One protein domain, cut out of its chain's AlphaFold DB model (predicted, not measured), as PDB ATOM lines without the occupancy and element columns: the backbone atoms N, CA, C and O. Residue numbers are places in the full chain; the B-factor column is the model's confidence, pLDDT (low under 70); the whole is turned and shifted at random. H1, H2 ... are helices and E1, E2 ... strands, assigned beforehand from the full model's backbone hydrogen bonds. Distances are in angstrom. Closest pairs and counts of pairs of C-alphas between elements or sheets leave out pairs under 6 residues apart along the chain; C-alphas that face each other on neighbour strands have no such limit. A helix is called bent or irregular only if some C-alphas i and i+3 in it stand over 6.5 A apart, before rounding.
ATOM      1  N   VAL A   4      -8.819  33.295 -23.103       82.94
ATOM      2  CA  VAL A   4      -9.197  33.443 -21.694       82.94
ATOM      3  C   VAL A   4      -9.886  32.183 -21.155       82.94
ATOM      4  O   VAL A   4      -9.530  31.727 -20.076       82.94
ATOM      5  N   ASP A   5     -10.811  31.584 -21.911       84.31
ATOM      6  CA  ASP A   5     -11.523  30.366 -21.484       84.31
ATOM      7  C   ASP A   5     -10.572  29.169 -21.369       84.31
ATOM      8  O   ASP A   5     -10.705  28.325 -20.483       84.31
ATOM      9  N   GLU A   6      -9.576  29.111 -22.257       87.75
ATOM     10  CA  GLU A   6      -8.526  28.092 -22.226       87.75
ATOM     11  C   GLU A   6      -7.645  28.240 -20.978       87.75
ATOM     12  O   GLU A   6      -7.403  27.259 -20.277       87.75
ATOM     13  N   GLU A   7      -7.226  29.463 -20.653       90.25
ATOM     14  CA  GLU A   7      -6.438  29.756 -19.449       90.25
ATOM     15  C   GLU A   7      -7.206  29.389 -18.164       90.25
ATOM     16  O   GLU A   7      -6.652  28.761 -17.262       90.25
ATOM     17  N   ILE A   8      -8.505  29.714 -18.108       91.50
ATOM     18  CA  ILE A   8      -9.396  29.350 -16.994       91.50
ATOM     19  C   ILE A   8      -9.502  27.826 -16.861       91.50
ATOM     20  O   ILE A   8      -9.438  27.303 -15.749       91.50
ATOM     21  N   SER A   9      -9.610  27.114 -17.985       93.62
ATOM     22  CA  SER A   9      -9.714  25.652 -18.000       93.62
ATOM     23  C   SER A   9      -8.448  24.987 -17.453       93.62
ATOM     24  O   SER A   9      -8.523  24.107 -16.596       93.62
ATOM     25  N   TYR A  10      -7.265  25.439 -17.887       94.69
ATOM     26  CA  TYR A  10      -5.997  24.923 -17.362       94.69
ATOM     27  C   TYR A  10      -5.780  25.287 -15.893       94.69
ATOM     28  O   TYR A  10      -5.253  24.475 -15.135       94.69
ATOM     29  N   LYS A  11      -6.228  26.467 -15.457       94.69
ATOM     30  CA  LYS A  11      -6.205  26.824 -14.036       94.69
ATOM     31  C   LYS A  11      -7.063  25.875 -13.200       94.69
ATOM     32  O   LYS A  11      -6.580  25.381 -12.185       94.69
ATOM     33  N   ALA A  12      -8.288  25.585 -13.638       94.69
ATOM     34  CA  ALA A  12      -9.180  24.651 -12.953       94.69
ATOM     35  C   ALA A  12      -8.585  23.233 -12.870       94.69
ATOM     36  O   ALA A  12      -8.681  22.595 -11.825       94.69
ATOM     37  N   LEU A  13      -7.901  22.766 -13.923       94.25
ATOM     38  CA  LEU A  13      -7.166  21.496 -13.895       94.25
ATOM     39  C   LEU A  13      -6.035  21.489 -12.868       94.25
ATOM     40  O   LEU A  13      -5.916  20.546 -12.089       94.25
ATOM     41  N   CYS A  14      -5.211  22.539 -12.859       95.25
ATOM     42  CA  CYS A  14      -4.147  22.668 -11.873       95.25
ATOM     43  C   CYS A  14      -4.729  22.674 -10.457       95.25
ATOM     44  O   CYS A  14      -4.183  22.007  -9.592       95.25
ATOM     45  N   GLU A  15      -5.838  23.378 -10.209       94.44
ATOM     46  CA  GLU A  15      -6.502  23.397  -8.896       94.44
ATOM     47  C   GLU A  15      -7.096  22.036  -8.508       94.44
ATOM     48  O   GLU A  15      -7.059  21.677  -7.332       94.44
ATOM     49  N   PHE A  16      -7.611  21.279  -9.478       94.19
ATOM     50  CA  PHE A  16      -8.169  19.944  -9.273       94.19
ATOM     51  C   PHE A  16      -7.108  18.911  -8.875       94.19
ATOM     52  O   PHE A  16      -7.334  18.142  -7.944       94.19
ATOM     53  N   GLU A  17      -5.954  18.914  -9.547       94.31
ATOM     54  CA  GLU A  17      -4.854  17.972  -9.279       94.31
ATOM     55  C   GLU A  17      -3.920  18.419  -8.147       94.31
ATOM     56  O   GLU A  17      -3.137  17.624  -7.623       94.31
ATOM     57  N   LYS A  18      -3.991  19.693  -7.750       93.94
ATOM     58  CA  LYS A  18      -3.134  20.275  -6.717       93.94
ATOM     59  C   LYS A  18      -3.209  19.481  -5.420       93.94
ATOM     60  O   LYS A  18      -4.258  19.378  -4.778       93.94
ATOM     61  N   SER A  19      -2.053  19.016  -4.956       90.81
ATOM     62  CA  SER A  19      -1.968  18.365  -3.654       90.81
ATOM     63  C   SER A  19      -1.927  19.382  -2.509       90.81
ATOM     64  O   SER A  19      -1.634  20.567  -2.676       90.81
ATOM     65  N   PHE A  20      -2.169  18.915  -1.280       87.38
ATOM     66  CA  PHE A  20      -2.065  19.770  -0.094       87.38
ATOM     67  C   PHE A  20      -0.670  20.394   0.060       87.38
ATOM     68  O   PHE A  20      -0.567  21.484   0.615       87.38
ATOM     69  N   LEU A  21       0.390  19.725  -0.396       90.06
ATOM     70  CA  LEU A  21       1.772  20.187  -0.244       90.06
ATOM     71  C   LEU A  21       2.208  21.161  -1.330       90.06
ATOM     72  O   LEU A  21       3.333  21.652  -1.293       90.06
ATOM     73  N   GLU A  22       1.333  21.460  -2.274       92.81
ATOM     74  CA  GLU A  22       1.635  22.324  -3.395       92.81
ATOM     75  C   GLU A  22       0.907  23.648  -3.247       92.81
ATOM     76  O   GLU A  22      -0.187  23.746  -2.680       92.81
ATOM     77  N   ASP A  23       1.522  24.695  -3.772       92.31
ATOM     78  CA  ASP A  23       0.876  25.972  -3.991       92.31
ATOM     79  C   ASP A  23       1.284  26.538  -5.341       92.31
ATOM     80  O   ASP A  23       2.391  26.296  -5.818       92.31
ATOM     81  N   PHE A  24       0.393  27.309  -5.951       94.50
ATOM     82  CA  PHE A  24       0.768  28.110  -7.100       94.50
ATOM     83  C   PHE A  24       0.048  29.447  -7.098       94.50
ATOM     84  O   PHE A  24      -1.096  29.554  -6.649       94.50
ATOM     85  N   LYS A  25       0.742  30.480  -7.574       93.06
ATOM     86  CA  LYS A  25       0.246  31.857  -7.605       93.06
ATOM     87  C   LYS A  25       0.637  32.524  -8.907       93.06
ATOM     88  O   LYS A  25       1.774  32.409  -9.355       93.06
ATOM     89  N   GLU A  26      -0.312  33.241  -9.484       93.88
ATOM     90  CA  GLU A  26      -0.066  34.117 -10.622       93.88
ATOM     91  C   GLU A  26       0.598  35.409 -10.125       93.88
ATOM     92  O   GLU A  26       0.148  36.011  -9.146       93.88
ATOM     93  N   LYS A  27       1.708  35.790 -10.755       92.31
ATOM     94  CA  LYS A  27       2.469  37.011 -10.477       92.31
ATOM     95  C   LYS A  27       1.926  38.175 -11.309       92.31
ATOM     96  O   LYS A  27       1.234  37.979 -12.303       92.31
ATOM     97  N   ASP A  28       2.308  39.399 -10.946       89.44
ATOM     98  CA  ASP A  28       1.892  40.626 -11.649       89.44
ATOM     99  C   ASP A  28       2.328  40.672 -13.128       89.44
ATOM    100  O   ASP A  28       1.772  41.428 -13.923       89.44
ATOM    101  N   ASP A  29       3.337  39.882 -13.504       88.69
ATOM    102  CA  ASP A  29       3.832  39.742 -14.876       88.69
ATOM    103  C   ASP A  29       3.099  38.653 -15.687       88.69
ATOM    104  O   ASP A  29       3.433  38.438 -16.852       88.69
ATOM    105  N   GLY A  30       2.101  37.986 -15.092       87.00
ATOM    106  CA  GLY A  30       1.337  36.886 -15.683       87.00
ATOM    107  C   GLY A  30       2.025  35.520 -15.598       87.00
ATOM    108  O   GLY A  30       1.436  34.519 -15.998       87.00
ATOM    109  N   ASN A  31       3.251  35.444 -15.069       93.56
ATOM    110  CA  ASN A  31       3.914  34.165 -14.838       93.56
ATOM    111  C   ASN A  31       3.353  33.477 -13.592       93.56
ATOM    112  O   ASN A  31       2.848  34.112 -12.666       93.56
ATOM    113  N   ILE A  32       3.506  32.161 -13.524       96.00
ATOM    114  CA  ILE A  32       2.974  31.342 -12.441       96.00
ATOM    115  C   ILE A  32       4.113  30.804 -11.601       96.00
ATOM    116  O   ILE A  32       4.977  30.081 -12.087       96.00
ATOM    117  N   GLU A  33       4.103  31.139 -10.319       95.38
ATOM    118  CA  GLU A  33       4.990  30.544  -9.332       95.38
ATOM    119  C   GLU A  33       4.379  29.266  -8.800       95.38
ATOM    120  O   GLU A  33       3.345  29.324  -8.149       95.38
ATOM    121  N   TYR A  34       5.027  28.137  -9.032       95.69
ATOM    122  CA  TYR A  34       4.732  26.871  -8.381       95.69
ATOM    123  C   TYR A  34       5.679  26.668  -7.201       95.69
ATOM    124  O   TYR A  34       6.879  26.914  -7.312       95.69
ATOM    125  N   SER A  35       5.143  26.214  -6.076       93.56
ATOM    126  CA  SER A  35       5.860  25.979  -4.827       93.56
ATOM    127  C   SER A  35       5.484  24.622  -4.244       93.56
ATOM    128  O   SER A  35       4.306  24.322  -4.081       93.56
ATOM    129  N   LEU A  36       6.488  23.831  -3.871       92.06
ATOM    130  CA  LEU A  36       6.312  22.555  -3.179       92.06
ATOM    131  C   LEU A  36       6.829  22.666  -1.746       92.06
ATOM    132  O   LEU A  36       7.956  23.113  -1.521       92.06
ATOM    133  N   PHE A  37       6.030  22.225  -0.781       89.19
ATOM    134  CA  PHE A  37       6.330  22.287   0.646       89.19
ATOM    135  C   PHE A  37       6.618  20.904   1.226       89.19
ATOM    136  O   PHE A  37       6.112  19.884   0.763       89.19
ATOM    137  N   ASN A  38       7.429  20.878   2.280       85.31
ATOM    138  CA  ASN A  38       7.686  19.656   3.025       85.31
ATOM    139  C   ASN A  38       6.508  19.363   3.967       85.31
ATOM    140  O   ASN A  38       6.001  20.268   4.628       85.31
ATOM    141  N   LEU A  39       6.103  18.096   4.070       83.38
ATOM    142  CA  LEU A  39       5.048  17.647   4.981       83.38
ATOM    143  C   LEU A  39       5.359  17.948   6.457       83.38
ATOM    144  O   LEU A  39       4.445  18.157   7.253       83.38
ATOM    145  N   GLU A  40       6.642  17.971   6.824       82.56
ATOM    146  CA  GLU A  40       7.089  18.261   8.190       82.56
ATOM    147  C   GLU A  40       7.010  19.756   8.538       82.56
ATOM    148  O   GLU A  40       6.869  20.108   9.712       82.56
ATOM    149  N   ASP A  41       7.035  20.635   7.529       75.56
ATOM    150  CA  ASP A  41       6.881  22.077   7.712       75.56
ATOM    151  C   ASP A  41       5.393  22.440   7.781       75.56
ATOM    152  O   ASP A  41       4.759  22.861   6.810       75.56
ATOM    153  N   LYS A  42       4.826  22.271   8.979       69.06
ATOM    154  CA  LYS A  42       3.420  22.589   9.266       69.06
ATOM    155  C   LYS A  42       3.067  24.057   9.027       69.06
ATOM    156  O   LYS A  42       1.891  24.359   8.841       69.06
ATOM    157  N   GLU A  43       4.052  24.952   9.054       73.12
ATOM    158  CA  GLU A  43       3.848  26.387   8.869       73.12
ATOM    159  C   GLU A  43       4.049  26.824   7.407       73.12
ATOM    160  O   GLU A  43       3.726  27.963   7.074       73.12
ATOM    161  N   ARG A  44       4.515  25.919   6.524       70.31
ATOM    162  CA  ARG A  44       4.779  26.163   5.090       70.31
ATOM    163  C   ARG A  44       5.598  27.430   4.858       70.31
ATOM    164  O   ARG A  44       5.307  28.235   3.972       70.31
ATOM    165  N   THR A  45       6.600  27.638   5.698       72.75
ATOM    166  CA  THR A  45       7.333  28.906   5.726       72.75
ATOM    167  C   THR A  45       8.349  28.998   4.602       72.75
ATOM    168  O   THR A  45       8.592  30.092   4.092       72.75
ATOM    169  N   VAL A  46       8.917  27.861   4.183       79.06
ATOM    170  CA  VAL A  46       9.917  27.817   3.114       79.06
ATOM    171  C   VAL A  46       9.588  26.690   2.132       79.06
ATOM    172  O   VAL A  46       9.573  25.519   2.520       79.06
ATOM    173  N   PRO A  47       9.338  27.000   0.847       85.69
ATOM    174  CA  PRO A  47       9.159  25.967  -0.158       85.69
ATOM    175  C   PRO A  47      10.470  25.204  -0.364       85.69
ATOM    176  O   PRO A  47      11.553  25.782  -0.447       85.69
ATOM    177  N   THR A  48      10.366  23.883  -0.469       86.88
ATOM    178  CA  THR A  48      11.487  22.997  -0.811       86.88
ATOM    179  C   THR A  48      11.888  23.165  -2.274       86.88
ATOM    180  O   THR A  48      13.062  23.054  -2.623       86.88
ATOM    181  N   GLN A  49      10.913  23.473  -3.127       89.06
ATOM    182  CA  GLN A  49      11.121  23.769  -4.534       89.06
ATOM    183  C   GLN A  49      10.226  24.932  -4.941       89.06
ATOM    184  O   GLN A  49       9.061  24.980  -4.553       89.06
ATOM    185  N   SER A  50      10.773  25.844  -5.742       92.00
ATOM    186  CA  SER A  50      10.011  26.886  -6.423       92.00
ATOM    187  C   SER A  50      10.410  26.913  -7.896       92.00
ATOM    188  O   SER A  50      11.604  26.919  -8.214       92.00
ATOM    189  N   ILE A  51       9.424  26.865  -8.789       94.50
ATOM    190  CA  ILE A  51       9.601  26.921 -10.246       94.50
ATOM    191  C   ILE A  51       8.642  27.973 -10.795       94.50
ATOM    192  O   ILE A  51       7.515  28.096 -10.330       94.50
ATOM    193  N   THR A  52       9.084  28.739 -11.790       95.62
ATOM    194  CA  THR A  52       8.222  29.692 -12.495       95.62
ATOM    195  C   THR A  52       7.869  29.161 -13.882       95.62
ATOM    196  O   THR A  52       8.752  28.723 -14.618       95.62
ATOM    197  N   TYR A  53       6.587  29.229 -14.223       95.81
ATOM    198  CA  TYR A  53       6.009  28.849 -15.510       95.81
ATOM    199  C   TYR A  53       5.416  30.068 -16.209       95.81
ATOM    200  O   TYR A  53       5.059  31.048 -15.560       95.81
ATOM    201  N   THR A  54       5.297  30.006 -17.532       95.12
ATOM    202  CA  THR A  54       4.797  31.122 -18.347       95.12
ATOM    203  C   THR A  54       3.278  31.153 -18.508       95.12
ATOM    204  O   THR A  54       2.743  32.174 -18.923       95.12
ATOM    205  N   SER A  55       2.581  30.057 -18.198       94.44
ATOM    206  CA  SER A  55       1.119  29.946 -18.269       94.44
ATOM    207  C   SER A  55       0.606  28.771 -17.432       94.44
ATOM    208  O   SER A  55       1.387  27.900 -17.025       94.44
ATOM    209  N   PHE A  56      -0.714  28.706 -17.200       94.88
ATOM    210  CA  PHE A  56      -1.324  27.573 -16.481       94.88
ATOM    211  C   PHE A  56      -1.204  26.285 -17.282       94.88
ATOM    212  O   PHE A  56      -1.045  25.211 -16.705       94.88
ATOM    213  N   LYS A  57      -1.214  26.404 -18.609       94.94
ATOM    214  CA  LYS A  57      -0.971  25.287 -19.510       94.94
ATOM    215  C   LYS A  57       0.423  24.697 -19.312       94.94
ATOM    216  O   LYS A  57       0.543  23.486 -19.176       94.94
ATOM    217  N   ASP A  58       1.456  25.537 -19.250       95.19
ATOM    218  CA  ASP A  58       2.835  25.058 -19.079       95.19
ATOM    219  C   ASP A  58       3.033  24.394 -17.710       95.19
ATOM    220  O   ASP A  58       3.712  23.373 -17.605       95.19
ATOM    221  N   LEU A  59       2.408  24.948 -16.663       96.12
ATOM    222  CA  LEU A  59       2.375  24.326 -15.338       96.12
ATOM    223  C   LEU A  59       1.684  22.955 -15.390       96.12
ATOM    224  O   LEU A  59       2.236  21.974 -14.893       96.12
ATOM    225  N   PHE A  60       0.501  22.881 -16.004       96.19
ATOM    226  CA  PHE A  60      -0.259  21.642 -16.134       96.19
ATOM    227  C   PHE A  60       0.534  20.567 -16.878       96.19
ATOM    228  O   PHE A  60       0.686  19.456 -16.376       96.19
ATOM    229  N   GLU A  61       1.084  20.904 -18.046       95.38
ATOM    230  CA  GLU A  61       1.871  19.974 -18.858       95.38
ATOM    231  C   GLU A  61       3.109  19.461 -18.113       95.38
ATOM    232  O   GLU A  61       3.463  18.292 -18.260       95.38
ATOM    233  N   ALA A  62       3.748  20.305 -17.299       95.06
ATOM    234  CA  ALA A  62       4.966  19.941 -16.586       95.06
ATOM    235  C   ALA A  62       4.732  19.166 -15.278       95.06
ATOM    236  O   ALA A  62       5.576  18.344 -14.926       95.06
ATOM    237  N   GLN A  63       3.652  19.452 -14.539       95.06
ATOM    238  CA  GLN A  63       3.446  18.926 -13.179       95.06
ATOM    239  C   GLN A  63       2.239  17.994 -13.044       95.06
ATOM    240  O   GLN A  63       2.296  17.036 -12.278       95.06
ATOM    241  N   TYR A  64       1.152  18.251 -13.775       95.81
ATOM    242  CA  TYR A  64      -0.159  17.661 -13.473       95.81
ATOM    243  C   TYR A  64      -0.706  16.736 -14.555       95.81
ATOM    244  O   TYR A  64      -1.601  15.944 -14.273       95.81
ATOM    245  N   LYS A  65      -0.175  16.790 -15.778       94.75
ATOM    246  CA  LYS A  65      -0.719  16.043 -16.916       94.75
ATOM    247  C   LYS A  65      -0.794  14.536 -16.673       94.75
ATOM    248  O   LYS A  65      -1.834  13.936 -16.917       94.75
ATOM    249  N   GLU A  66       0.278  13.931 -16.174       93.31
ATOM    250  CA  GLU A  66       0.318  12.486 -15.913       93.31
ATOM    251  C   GLU A  66      -0.642  12.074 -14.784       93.31
ATOM    252  O   GLU A  66      -1.357  11.074 -14.900       93.31
ATOM    253  N   SER A  67      -0.719  12.878 -13.717       93.50
ATOM    254  CA  SER A  67      -1.684  12.675 -12.630       93.50
ATOM    255  C   SER A  67      -3.115  12.751 -13.156       93.50
ATOM    256  O   SER A  67      -3.906  11.849 -12.906       93.50
ATOM    257  N   PHE A  68      -3.411  13.747 -13.992       94.44
ATOM    258  CA  PHE A  68      -4.733  13.915 -14.582       94.44
ATOM    259  C   PHE A  68      -5.126  12.767 -15.516       94.44
ATOM    260  O   PHE A  68      -6.264  12.309 -15.472       94.44
ATOM    261  N   LEU A  69      -4.199  12.242 -16.324       92.50
ATOM    262  CA  LEU A  69      -4.464  11.048 -17.139       92.50
ATOM    263  C   LEU A  69      -4.839   9.846 -16.260       92.50
ATOM    264  O   LEU A  69      -5.779   9.121 -16.579       92.50
ATOM    265  N   THR A  70      -4.160   9.687 -15.122       91.06
ATOM    266  CA  THR A  70      -4.485   8.648 -14.132       91.06
ATOM    267  C   THR A  70      -5.853   8.895 -13.484       91.06
ATOM    268  O   THR A  70      -6.623   7.952 -13.287       91.06
ATOM    269  N   SER A  71      -6.185  10.153 -13.182       90.81
ATOM    270  CA  SER A  71      -7.488  10.558 -12.645       90.81
ATOM    271  C   SER A  71      -8.625  10.238 -13.615       90.81
ATOM    272  O   SER A  71      -9.631   9.686 -13.182       90.81
ATOM    273  N   ILE A  72      -8.461  10.505 -14.918       89.19
ATOM    274  CA  ILE A  72      -9.453  10.147 -15.946       89.19
ATOM    275  C   ILE A  72      -9.682   8.629 -15.975       89.19
ATOM    276  O   ILE A  72     -10.824   8.195 -16.068       89.19
ATOM    277  N   GLU A  73      -8.622   7.824 -15.862       86.31
ATOM    278  CA  GLU A  73      -8.720   6.355 -15.847       86.31
ATOM    279  C   GLU A  73      -9.363   5.793 -14.568       86.31
ATOM    280  O   GLU A  73      -9.933   4.702 -14.593       86.31
ATOM    281  N   SER A  74      -9.264   6.514 -13.448       86.06
ATOM    282  CA  SER A  74      -9.600   5.979 -12.119       86.06
ATOM    283  C   SER A  74     -10.892   6.530 -11.517       86.06
ATOM    284  O   SER A  74     -11.477   5.882 -10.647       86.06
ATOM    285  N   LEU A  75     -11.317   7.731 -11.910       86.38
ATOM    286  CA  LEU A  75     -12.457   8.434 -11.320       86.38
ATOM    287  C   LEU A  75     -13.678   8.418 -12.244       86.38
ATOM    288  O   LEU A  75     -13.575   8.243 -13.455       86.38
ATOM    289  N   ASP A  76     -14.859   8.646 -11.662       83.50
ATOM    290  CA  ASP A  76     -16.078   8.857 -12.442       83.50
ATOM    291  C   ASP A  76     -15.968  10.174 -13.223       83.50
ATOM    292  O   ASP A  76     -15.818  11.252 -12.641       83.50
ATOM    293  N   LEU A  77     -16.091  10.099 -14.550       85.31
ATOM    294  CA  LEU A  77     -16.043  11.252 -15.449       85.31
ATOM    295  C   LEU A  77     -17.073  12.325 -15.077       85.31
ATOM    296  O   LEU A  77     -16.794  13.513 -15.232       85.31
ATOM    297  N   LYS A  78     -18.237  11.937 -14.537       85.12
ATOM    298  CA  LYS A  78     -19.230  12.903 -14.043       85.12
ATOM    299  C   LYS A  78     -18.728  13.658 -12.819       85.12
ATOM    300  O   LYS A  78     -19.043  14.832 -12.649       85.12
ATOM    301  N   GLU A  79     -17.980  12.998 -11.941       86.88
ATOM    302  CA  GLU A  79     -17.392  13.640 -10.767       86.88
ATOM    303  C   GLU A  79     -16.268  14.598 -11.173       86.88
ATOM    304  O   GLU A  79     -16.205  15.711 -10.646       86.88
ATOM    305  N   ILE A  80     -15.432  14.195 -12.137       89.38
ATOM    306  CA  ILE A  80     -14.397  15.060 -12.717       89.38
ATOM    307  C   ILE A  80     -15.039  16.319 -13.313       89.38
ATOM    308  O   ILE A  80     -14.655  17.426 -12.944       89.38
ATOM    309  N   ASP A  81     -16.048  16.167 -14.173       88.06
ATOM    310  CA  ASP A  81     -16.715  17.297 -14.833       88.06
ATOM    311  C   ASP A  81     -17.385  18.246 -13.821       88.06
ATOM    312  O   ASP A  81     -17.218  19.465 -13.879       88.06
ATOM    313  N   ASN A  82     -18.043  17.692 -12.795       88.88
ATOM    314  CA  ASN A  82     -18.635  18.485 -11.715       88.88
ATOM    315  C   ASN A  82     -17.599  19.296 -10.921       88.88
ATOM    316  O   ASN A  82     -17.907  20.403 -10.475       88.88
ATOM    317  N   LYS A  83     -16.393  18.754 -10.708       90.44
ATOM    318  CA  LYS A  83     -15.324  19.433  -9.957       90.44
ATOM    319  C   LYS A  83     -14.574  20.461 -10.801       90.44
ATOM    320  O   LYS A  83     -14.239  21.521 -10.281       90.44
ATOM    321  N   LEU A  84     -14.326  20.165 -12.077       91.50
ATOM    322  CA  LEU A  84     -13.656  21.076 -13.012       91.50
ATOM    323  C   LEU A  84     -14.553  22.229 -13.472       91.50
ATOM    324  O   LEU A  84     -14.055  23.268 -13.913       91.50
ATOM    325  N   GLY A  85     -15.867  22.049 -13.371       87.81
ATOM    326  CA  GLY A  85     -16.855  23.000 -13.847       87.81
ATOM    327  C   GLY A  85     -17.222  22.781 -15.320       87.81
ATOM    328  O   GLY A  85     -16.485  22.148 -16.081       87.81
ATOM    329  N   PRO A  86     -18.382  23.319 -15.734       84.12
ATOM    330  CA  PRO A  86     -18.976  23.008 -17.025       84.12
ATOM    331  C   PRO A  86     -18.088  23.472 -18.183       84.12
ATOM    332  O   PRO A  86     -17.728  24.646 -18.270       84.12
ATOM    333  N   GLY A  87     -17.783  22.553 -19.101       85.38
ATOM    334  CA  GLY A  87     -17.052  22.835 -20.340       85.38
ATOM    335  C   GLY A  87     -15.528  22.881 -20.200       85.38
ATOM    336  O   GLY A  87     -14.838  22.941 -21.220       85.38
ATOM    337  N   THR A  88     -14.977  22.799 -18.982       91.19
ATOM    338  CA  THR A  88     -13.524  22.701 -18.762       91.19
ATOM    339  C   THR A  88     -12.977  21.420 -19.391       91.19
ATOM    340  O   THR A  88     -12.026  21.465 -20.172       91.19
ATOM    341  N   LEU A  89     -13.607  20.275 -19.105       90.38
ATOM    342  CA  LEU A  89     -13.163  18.979 -19.613       90.38
ATOM    343  C   LEU A  89     -13.256  18.911 -21.147       90.38
ATOM    344  O   LEU A  89     -12.280  18.546 -21.802       90.38
ATOM    345  N   ASP A  90     -14.370  19.369 -21.722       90.31
ATOM    346  CA  ASP A  90     -14.570  19.453 -23.177       90.31
ATOM    347  C   ASP A  90     -13.499  20.313 -23.862       90.31
ATOM    348  O   ASP A  90     -12.951  19.946 -24.905       90.31
ATOM    349  N   THR A  91     -13.172  21.459 -23.257       91.38
ATOM    350  CA  THR A  91     -12.145  22.375 -23.769       91.38
ATOM    351  C   THR A  91     -10.793  21.683 -23.848       91.38
ATOM    352  O   THR A  91     -10.083  21.811 -24.847       91.38
ATOM    353  N   ILE A  92     -10.445  20.920 -22.817       91.31
ATOM    354  CA  ILE A  92      -9.159  20.237 -22.720       91.31
ATOM    355  C   ILE A  92      -9.102  19.041 -23.668       91.31
ATOM    356  O   ILE A  92      -8.115  18.898 -24.389       91.31
ATOM    357  N   ILE A  93     -10.170  18.248 -23.764       91.06
ATOM    358  CA  ILE A  93     -10.295  17.151 -24.737       91.06
ATOM    359  C   ILE A  93     -10.142  17.674 -26.174       91.06
ATOM    360  O   ILE A  93      -9.499  17.046 -27.017       91.06
ATOM    361  N   ALA A  94     -10.681  18.855 -26.480       90.62
ATOM    362  CA  ALA A  94     -10.537  19.452 -27.805       90.62
ATOM    363  C   ALA A  94      -9.090  19.875 -28.131       90.62
ATOM    364  O   ALA A  94      -8.739  19.978 -29.312       90.62
ATOM    365  N   ARG A  95      -8.252  20.138 -27.120       89.31
ATOM    366  CA  ARG A  95      -6.889  20.673 -27.288       89.31
ATOM    367  C   ARG A  95      -5.787  19.640 -27.109       89.31
ATOM    368  O   ARG A  95      -4.809  19.685 -27.856       89.31
ATOM    369  N   ASP A  96      -5.923  18.737 -26.149       91.44
ATOM    370  CA  ASP A  96      -4.907  17.749 -25.816       91.44
ATOM    371  C   ASP A  96      -5.290  16.378 -26.377       91.44
ATOM    372  O   ASP A  96      -6.207  15.704 -25.909       91.44
ATOM    373  N   THR A  97      -4.555  15.951 -27.404       91.19
ATOM    374  CA  THR A  97      -4.814  14.684 -28.093       91.19
ATOM    375  C   THR A  97      -4.639  13.472 -27.190       91.19
ATOM    376  O   THR A  97      -5.325  12.480 -27.396       91.19
ATOM    377  N   MET A  98      -3.733  13.529 -26.210       90.50
ATOM    378  CA  MET A  98      -3.473  12.401 -25.316       90.50
ATOM    379  C   MET A  98      -4.627  12.229 -24.329       90.50
ATOM    380  O   MET A  98      -5.127  11.119 -24.161       90.50
ATOM    381  N   ILE A  99      -5.096  13.338 -23.751       92.19
ATOM    382  CA  ILE A  99      -6.279  13.352 -22.882       92.19
ATOM    383  C   ILE A  99      -7.509  12.881 -23.659       92.19
ATOM    384  O   ILE A  99      -8.249  12.034 -23.165       92.19
ATOM    385  N   ARG A 100      -7.694  13.358 -24.897       92.75
ATOM    386  CA  ARG A 100      -8.793  12.907 -25.758       92.75
ATOM    387  C   ARG A 100      -8.765  11.406 -26.001       92.75
ATOM    388  O   ARG A 100      -9.784  10.763 -25.809       92.75
ATOM    389  N   THR A 101      -7.620  10.852 -26.400       89.56
ATOM    390  CA  THR A 101      -7.509   9.412 -26.651       89.56
ATOM    391  C   THR A 101      -7.859   8.607 -25.403       89.56
ATOM    392  O   THR A 101      -8.646   7.675 -25.503       89.56
ATOM    393  N   ARG A 102      -7.363   8.994 -24.220       88.19
ATOM    394  CA  ARG A 102      -7.718   8.303 -22.969       88.19
ATOM    395  C   ARG A 102      -9.195   8.423 -22.629       88.19
ATOM    396  O   ARG A 102      -9.831   7.430 -22.294       88.19
ATOM    397  N   TYR A 103      -9.755   9.619 -22.761       88.94
ATOM    398  CA  TYR A 103     -11.176   9.850 -22.535       88.94
ATOM    399  C   TYR A 103     -12.046   8.994 -23.469       88.94
ATOM    400  O   TYR A 103     -12.995   8.351 -23.021       88.94
ATOM    401  N   GLU A 104     -11.704   8.938 -24.756       87.44
ATOM    402  CA  GLU A 104     -12.384   8.098 -25.747       87.44
ATOM    403  C   GLU A 104     -12.231   6.608 -25.421       87.44
ATOM    404  O   GLU A 104     -13.210   5.881 -25.496       87.44
ATOM    405  N   GLU A 105     -11.052   6.143 -25.001       85.19
ATOM    406  CA  GLU A 105     -10.826   4.743 -24.608       85.19
ATOM    407  C   GLU A 105     -11.723   4.299 -23.443       85.19
ATOM    408  O   GLU A 105     -12.202   3.166 -23.442       85.19
ATOM    409  N   ILE A 106     -11.969   5.180 -22.472       81.25
ATOM    410  CA  ILE A 106     -12.758   4.872 -21.267       81.25
ATOM    411  C   ILE A 106     -14.259   5.018 -21.520       81.25
ATOM    412  O   ILE A 106     -15.063   4.278 -20.955       81.25
ATOM    413  N   THR A 107     -14.651   5.980 -22.357       79.50
ATOM    414  CA  THR A 107     -16.058   6.196 -22.725       79.50
ATOM    415  C   THR A 107     -16.524   5.286 -23.854       79.50
ATOM    416  O   THR A 107     -17.732   5.135 -24.050       79.50
ATOM    417  N   LYS A 108     -15.592   4.668 -24.591       81.31
ATOM    418  CA  LYS A 108     -15.912   3.712 -25.642       81.31
ATOM    419  C   LYS A 108     -16.607   2.502 -25.030       81.31
ATOM    420  O   LYS A 108     -16.049   1.764 -24.221       81.31
TER     421      LYS A 108
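This is residues 4 to 108 of the 171 residues of an uncharacterized protein of Bacillus sp. AFS075960 (UniProt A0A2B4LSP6). A small three-stranded sheet, E1, E2 and E3, makes a wall at one end of the domain, with arm H2a of the bent helix H2 packed over it and H1 side by side with H2a. Beyond them lie arm H2b, H3 and H4 round H1, and H5 at the far end from the sheet. The printed part has 105 residues, with five named helices and three named strands in the order H1 E1 E2 E3 H2 H3 H4 H5; the sheet, in the order E1 E2 E3, is antiparallel, and the class is mostly helix. The whole is compact, with a radius of gyration of the C-alphas of 14.6 A and spans of 46 by 31 by 21 A.

E1 is residues 22 to 26, 13.9 A, E2 residues 32 to 36, 13.2 A, and E3 residues 49 to 53, 13.1 A. H1, residues 4 to 17, is 20.3 A long and begins with C-alpha 4 at (-9.197, 33.443, -21.694). By its hydrogen bonds H2, residues 56 to 74, was assigned as one helix, but it is bent, with C-alphas 63 and 66 7.7 A apart. Its arms are H2a, residues 56 to 63, 10.4 A, and H2b, residues 66 to 74, 12.5 A. H3 is residues 77 to 84, 10.4 A, and H4 residues 88 to 95, 11.0 A. H5, residues 97 to 107, is 15.1 A long and ends with C-alpha 107 at (-16.058, 6.196, -22.725).

The strands form a meander, each the antiparallel neighbour of the one before. In the hairpin E1 and E2, N 23 and O 35 are 2.8 A apart, within hydrogen-bond range; in the hairpin E2 and E3, N 34 and O 51 are 2.8 A apart, also within range. H2a is on the sheet at a height of 9.3 A; its closest C-alphas to E3 are those of Leu 59 and Tyr 53, 5.8 A. H1 only grazes the sheet, with residues 11 to 15. H1 is the hub and touches H2a, Tyr 10 to Phe 56, closest C-alphas 5.4 A, the same way at a shallow tilt of 31 degrees. H1 also touches H4, where the closest C-alphas, Ser 9 and Thr 88, are 4.9 A apart, and H3, where those of Ala 12 and Leu 84 are 5.7 A apart. H2a and H2b are about perpendicular, at 84 degrees. H2b touches H5, closest C-alphas Leu 69 and Ile 99, 6.4 A, the same way at a shallow tilt of 12 degrees. H4 and H5 touch only at the corner, and H1 and H5 are apart. In H1, H2a, H2b, H3, H4 and H5 every O i to N i+4 pair is within hydrogen-bond range.

The two C-alphas farthest apart, those of Thr 45 and Lys 108, are 46.5 A apart. The printed part has no cut. The link from E2 to E3, residues 37 to 48, is long; the other links are tight. The mean pLDDT of the printed part is 89.7, and residue 42 is under 70.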